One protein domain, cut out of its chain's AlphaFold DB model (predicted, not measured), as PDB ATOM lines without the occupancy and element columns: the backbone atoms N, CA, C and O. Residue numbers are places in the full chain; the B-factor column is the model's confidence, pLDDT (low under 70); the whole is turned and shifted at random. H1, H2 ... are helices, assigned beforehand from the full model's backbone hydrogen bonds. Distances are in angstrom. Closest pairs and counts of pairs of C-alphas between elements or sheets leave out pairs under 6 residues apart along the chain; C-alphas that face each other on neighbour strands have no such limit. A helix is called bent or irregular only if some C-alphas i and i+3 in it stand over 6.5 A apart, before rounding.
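AT A GLANCE: This is residues 180 to 226 of the 226 residues of an uncharacterized protein of Blautia sp. An46 (UniProt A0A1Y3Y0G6). Two helices, H1 and the longer H2, make an open V, joined at its point by residues 197 to 201; the arms do not pack on each other, and H2 is kinked. The printed part has 47 residues with two named helices, H1 then H2, and no named strand; its class is all helix. It is only just extended, close to loose, with a radius of gyration of the C-alphas of 14.5 A, and flat, spanning 45 by 24 by 13 A.

IN THESE COORDINATES: H1, residues 180 to 196, begins at C-alpha 180 (60.220, -98.267, -22.073) and is 24.5 A long. H2, residues 202 to 224, is 30.7 A long and ends at C-alpha 224 (79.420, -80.646, -38.503).

HOW THE PARTS SIT: H1 and H2 are apart, joined by a tight link of 5 residues. H2 has a kink of 44 degrees near residue 209 and is irregular: C-alphas 208 and 211 are 7.1 A apart. In H1 every O i to N i+4 pair is within hydrogen-bond range; in H2, 17 of 19.

THE WHOLE: The C-alphas farthest apart, of Glu 197 and Glu 226, are 45.6 A apart. The printed part has no cut. Residues 215 to 216 and 218 to 226 have pLDDT under 70.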
ATOM      1  N   GLN A 180      60.370 -99.560 -21.397       84.19
ATOM      2  CA  GLN A 180      60.220 -98.267 -22.073       84.19
ATOM      3  C   GLN A 180      60.012 -98.435 -23.581       84.19
ATOM      4  O   GLN A 180      59.175 -97.757 -24.176       84.19
ATOM      5  N   MET A 181      60.737 -99.367 -24.200       80.88
ATOM      6  CA  MET A 181      60.639 -99.630 -25.632       80.88
ATOM      7  C   MET A 181      59.298-100.277 -25.998       80.88
ATOM      8  O   MET A 181      58.695 -99.890 -26.995       80.88
ATOM      9  N   LYS A 182      58.779-101.190 -25.167       88.88
ATOM     10  CA  LYS A 182      57.423-101.748 -25.322       88.88
ATOM     11  C   LYS A 182      56.345-100.676 -25.186       88.88
ATOM     12  O   LYS A 182      55.440-100.622 -26.013       88.88
ATOM     13  N   ASP A 183      56.458 -99.800 -24.191       89.94
ATOM     14  CA  ASP A 183      55.520 -98.690 -24.007       89.94
ATOM     15  C   ASP A 183      55.554 -97.727 -25.205       89.94
ATOM     16  O   ASP A 183      54.509 -97.265 -25.668       89.94
ATOM     17  N   TYR A 184      56.742 -97.466 -25.756       84.06
ATOM     18  CA  TYR A 184      56.908 -96.652 -26.957       84.06
ATOM     19  C   TYR A 184      56.304 -97.312 -28.206       84.06
ATOM     20  O   TYR A 184      55.586 -96.647 -28.952       84.06
ATOM     21  N   ILE A 185      56.516 -98.617 -28.406       85.00
ATOM     22  CA  ILE A 185      55.881 -99.383 -29.492       85.00
ATOM     23  C   ILE A 185      54.357 -99.297 -29.381       85.00
ATOM     24  O   ILE A 185      53.702 -98.929 -30.353       85.00
ATOM     25  N   ASN A 186      53.792 -99.520 -28.191       90.69
ATOM     26  CA  ASN A 186      52.349 -99.412 -27.971       90.69
ATOM     27  C   ASN A 186      51.815 -98.009 -28.316       90.69
ATOM     28  O   ASN A 186      50.746 -97.878 -28.911       90.69
ATOM     29  N   LYS A 187      52.555 -96.944 -27.971       87.06
ATOM     30  CA  LYS A 187      52.191 -95.570 -28.357       87.06
ATOM     31  C   LYS A 187      52.204 -95.373 -29.875       87.06
ATOM     32  O   LYS A 187      51.294 -94.732 -30.401       87.06
ATOM     33  N   LEU A 188      53.208 -95.911 -30.569       84.94
ATOM     34  CA  LEU A 188      53.296 -95.846 -32.029       84.94
ATOM     35  C   LEU A 188      52.145 -96.602 -32.699       84.94
ATOM     36  O   LEU A 188      51.506 -96.053 -33.592       84.94
ATOM     37  N   GLU A 189      51.820 -97.806 -32.225       88.69
ATOM     38  CA  GLU A 189      50.683 -98.588 -32.724       88.69
ATOM     39  C   GLU A 189      49.356 -97.833 -32.529       88.69
ATOM     40  O   GLU A 189      48.540 -97.745 -33.449       88.69
ATOM     41  N   GLN A 190      49.152 -97.199 -31.368       88.31
ATOM     42  CA  GLN A 190      47.974 -96.357 -31.118       88.31
ATOM     43  C   GLN A 190      47.922 -95.121 -32.022       88.31
ATOM     44  O   GLN A 190      46.840 -94.715 -32.454       88.31
ATOM     45  N   MET A 191      49.063 -94.486 -32.302       84.88
ATOM     46  CA  MET A 191      49.131 -93.394 -33.277       84.88
ATOM     47  C   MET A 191      48.784 -93.877 -34.685       84.88
ATOM     48  O   MET A 191      48.024 -93.199 -35.372       84.88
ATOM     49  N   GLU A 192      49.275 -95.046 -35.101       84.88
ATOM     50  CA  GLU A 192      48.973 -95.623 -36.413       84.88
ATOM     51  C   GLU A 192      47.469 -95.890 -36.577       84.88
ATOM     52  O   GLU A 192      46.891 -95.564 -37.616       84.88
ATOM     53  N   VAL A 193      46.812 -96.430 -35.544       89.31
ATOM     54  CA  VAL A 193      45.354 -96.640 -35.541       89.31
ATOM     55  C   VAL A 193      44.611 -95.307 -35.662       89.31
ATOM     56  O   VAL A 193      43.803 -95.148 -36.577       89.31
ATOM     57  N   ARG A 194      44.937 -94.315 -34.821       85.56
ATOM     58  CA  ARG A 194      44.310 -92.981 -34.877       85.56
ATOM     59  C   ARG A 194      44.523 -92.287 -36.225       85.56
ATOM     60  O   ARG A 194      43.620 -91.622 -36.728       85.56
ATOM     61  N   ALA A 195      45.692 -92.464 -36.839       84.81
ATOM     62  CA  ALA A 195      45.983 -91.946 -38.174       84.81
ATOM     63  C   ALA A 195      45.080 -92.583 -39.237       84.81
ATOM     64  O   ALA A 195      44.484 -91.869 -40.042       84.81
ATOM     65  N   LYS A 196      44.935 -93.916 -39.213       85.44
ATOM     66  CA  LYS A 196      44.054 -94.659 -40.132       85.44
ATOM     67  C   LYS A 196      42.583 -94.288 -39.959       85.44
ATOM     68  O   LYS A 196      41.846 -94.252 -40.939       85.44
ATOM     69  N   GLU A 197      42.168 -93.991 -38.733       90.94
ATOM     70  CA  GLU A 197      40.810 -93.545 -38.402       90.94
ATOM     71  C   GLU A 197      40.572 -92.051 -38.688       90.94
ATOM     72  O   GLU A 197      39.446 -91.575 -38.559       90.94
ATOM     73  N   GLY A 198      41.609 -91.298 -39.076       82.94
ATOM     74  CA  GLY A 198      41.528 -89.855 -39.320       82.94
ATOM     75  C   GLY A 198      41.329 -89.013 -38.053       82.94
ATOM     76  O   GLY A 198      40.984 -87.838 -38.152       82.94
ATOM     77  N   SER A 199      41.536 -89.597 -36.870       85.19
ATOM     78  CA  SER A 199      41.382 -88.960 -35.555       85.19
ATOM     79  C   SER A 199      42.713 -88.482 -34.955       85.19
ATOM     80  O   SER A 199      42.758 -88.035 -33.809       85.19
ATOM     81  N   LEU A 200      43.812 -88.578 -35.714       81.56
ATOM     82  CA  LEU A 200      45.136 -88.143 -35.279       81.56
ATOM     83  C   LEU A 200      45.231 -86.612 -35.230       81.56
ATOM     84  O   LEU A 200      45.087 -85.929 -36.242       81.56
ATOM     85  N   ASN A 201      45.561 -86.090 -34.053       82.06
ATOM     86  CA  ASN A 201      45.887 -84.686 -33.862       82.06
ATOM     87  C   ASN A 201      47.358 -84.429 -34.229       82.06
ATOM     88  O   ASN A 201      48.262 -84.688 -33.436       82.06
ATOM     89  N   VAL A 202      47.598 -83.957 -35.451       77.94
ATOM     90  CA  VAL A 202      48.950 -83.762 -36.000       77.94
ATOM     91  C   VAL A 202      49.742 -82.700 -35.227       77.94
ATOM     92  O   VAL A 202      50.933 -82.893 -34.990       77.94
ATOM     93  N   ASP A 203      49.090 -81.627 -34.772       80.12
ATOM     94  CA  ASP A 203      49.753 -80.538 -34.039       80.12
ATOM     95  C   ASP A 203      50.273 -80.995 -32.666       80.12
ATOM     96  O   ASP A 203      51.322 -80.554 -32.196       80.12
ATOM     97  N   GLU A 204      49.561 -81.919 -32.022       81.38
ATOM     98  CA  GLU A 204      49.967 -82.513 -30.745       81.38
ATOM     99  C   GLU A 204      51.193 -83.421 -30.910       81.38
ATOM    100  O   GLU A 204      52.135 -83.333 -30.125       81.38
ATOM    101  N   VAL A 205      51.235 -84.214 -31.986       78.19
ATOM    102  CA  VAL A 205      52.383 -85.075 -32.312       78.19
ATOM    103  C   VAL A 205      53.629 -84.244 -32.634       78.19
ATOM    104  O   VAL A 205      54.721 -84.562 -32.166       78.19
ATOM    105  N   ILE A 206      53.481 -83.152 -33.392       76.88
ATOM    106  CA  ILE A 206      54.595 -82.240 -33.701       76.88
ATOM    107  C   ILE A 206      55.168 -81.631 -32.415       76.88
ATOM    108  O   ILE A 206      56.386 -81.601 -32.243       76.88
ATOM    109  N   ASN A 207      54.308 -81.201 -31.487       79.56
ATOM    110  CA  ASN A 207      54.749 -80.652 -30.205       79.56
ATOM    111  C   ASN A 207      55.454 -81.692 -29.318       79.56
ATOM    112  O   ASN A 207      56.454 -81.356 -28.685       79.56
ATOM    113  N   GLU A 208      54.994 -82.949 -29.286       78.44
ATOM    114  CA  GLU A 208      55.683 -84.021 -28.545       78.44
ATOM    115  C   GLU A 208      57.069 -84.346 -29.130       78.44
ATOM    116  O   GLU A 208      58.002 -84.649 -28.382       78.44
ATOM    117  N   CYS A 209      57.231 -84.268 -30.455       75.12
ATOM    118  CA  CYS A 209      58.496 -84.565 -31.133       75.12
ATOM    119  C   CYS A 209      59.488 -83.388 -31.155       75.12
ATOM    120  O   CYS A 209      60.692 -83.614 -31.310       75.12
ATOM    121  N   SER A 210      59.015 -82.151 -30.982       77.44
ATOM    122  CA  SER A 210      59.819 -80.927 -31.097       77.44
ATOM    123  C   SER A 210      61.086 -80.910 -30.216       77.44
ATOM    124  O   SER A 210      62.155 -80.642 -30.765       77.44
ATOM    125  N   PRO A 211      61.061 -81.307 -28.925       76.31
ATOM    126  CA  PRO A 211      62.268 -81.311 -28.091       76.31
ATOM    127  C   PRO A 211      63.344 -82.295 -28.577       76.31
ATOM    128  O   PRO A 211      64.543 -82.048 -28.432       76.31
ATOM    129  N   ILE A 212      62.924 -83.424 -29.161       75.12
ATOM    130  CA  ILE A 212      63.830 -84.444 -29.707       75.12
ATOM    131  C   ILE A 212      64.453 -83.936 -31.011       75.12
ATOM    132  O   ILE A 212      65.649 -84.126 -31.226       75.12
ATOM    133  N   MET A 213      63.665 -83.260 -31.852       70.12
ATOM    134  CA  MET A 213      64.145 -82.652 -33.097       70.12
ATOM    135  C   MET A 213      65.160 -81.535 -32.832       70.12
ATOM    136  O   MET A 213      66.236 -81.563 -33.421       70.12
ATOM    137  N   GLU A 214      64.880 -80.627 -31.893       71.12
ATOM    138  CA  GLU A 214      65.812 -79.554 -31.507       71.12
ATOM    139  C   GLU A 214      67.118 -80.111 -30.922       71.12
ATOM    140  O   GLU A 214      68.215 -79.643 -31.233       71.12
ATOM    141  N   SER A 215      67.021 -81.161 -30.103       65.88
ATOM    142  CA  SER A 215      68.202 -81.829 -29.546       65.88
ATOM    143  C   SER A 215      69.042 -82.501 -30.638       65.88
ATOM    144  O   SER A 215      70.271 -82.428 -30.602       65.88
ATOM    145  N   ALA A 216      68.399 -83.135 -31.623       65.25
ATOM    146  CA  ALA A 216      69.078 -83.771 -32.750       65.25
ATOM    147  C   ALA A 216      69.758 -82.745 -33.671       65.25
ATOM    148  O   ALA A 216      70.903 -82.960 -34.062       65.25
ATOM    149  N   GLU A 217      69.108 -81.614 -33.962       70.62
ATOM    150  CA  GLU A 217      69.700 -80.505 -34.725       70.62
ATOM    151  C   GLU A 217      70.933 -79.922 -34.029       70.62
ATOM    152  O   GLU A 217      71.967 -79.720 -34.671       70.62
ATOM    153  N   CYS A 218      70.873 -79.719 -32.709       61.44
ATOM    154  CA  CYS A 218      72.024 -79.269 -31.928       61.44
ATOM    155  C   CYS A 218      73.200 -80.255 -32.001       61.44
ATOM    156  O   CYS A 218      74.347 -79.830 -32.139       61.44
ATOM    157  N   ILE A 219      72.934 -81.565 -31.933       66.62
ATOM    158  CA  ILE A 219      73.975 -82.600 -32.035       66.62
ATOM    159  C   ILE A 219      74.579 -82.634 -33.442       66.62
ATOM    160  O   ILE A 219      75.799 -82.684 -33.568       66.62
ATOM    161  N   ILE A 220      73.758 -82.575 -34.495       69.94
ATOM    162  CA  ILE A 220      74.232 -82.553 -35.890       69.94
ATOM    163  C   ILE A 220      75.109 -81.323 -36.127       69.94
ATOM    164  O   ILE A 220      76.228 -81.457 -36.612       69.94
ATOM    165  N   THR A 221      74.654 -80.148 -35.696       66.50
ATOM    166  CA  THR A 221      75.407 -78.896 -35.854       66.50
ATOM    167  C   THR A 221      76.736 -78.938 -35.094       66.50
ATOM    168  O   THR A 221      77.751 -78.476 -35.602       66.50
ATOM    169  N   ALA A 222      76.764 -79.530 -33.895       59.34
ATOM    170  CA  ALA A 222      77.996 -79.692 -33.126       59.34
ATOM    171  C   ALA A 222      78.999 -80.651 -33.793       59.34
ATOM    172  O   ALA A 222      80.200 -80.423 -33.698       59.34
ATOM    173  N   VAL A 223      78.514 -81.693 -34.475       61.56
ATOM    174  CA  VAL A 223      79.345 -82.671 -35.202       61.56
ATOM    175  C   VAL A 223      79.819 -82.133 -36.557       61.56
ATOM    176  O   VAL A 223      80.916 -82.465 -36.986       61.56
ATOM    177  N   GLU A 224      79.037 -81.287 -37.231       60.41
ATOM    178  CA  GLU A 224      79.420 -80.646 -38.503       60.41
ATOM    179  C   GLU A 224      80.391 -79.463 -38.331       60.41
ATOM    180  O   GLU A 224      80.951 -78.970 -39.312       60.41
ATOM    181  N   MET A 225      80.589 -78.993 -37.096       51.00
ATOM    182  CA  MET A 225      81.547 -77.937 -36.746       51.00
ATOM    183  C   MET A 225      82.931 -78.465 -36.308       51.00
ATOM    184  O   MET A 225      83.825 -77.644 -36.081       51.00
ATOM    185  N   GLU A 226      83.115 -79.790 -36.198       43.06
ATOM    186  CA  GLU A 226      84.418 -80.474 -36.037       43.06
ATOM    187  C   GLU A 226      85.037 -80.863 -37.392       43.06
ATOM    188  O   GLU A 226      86.281 -80.741 -37.514       43.06
TER     189      GLU A 226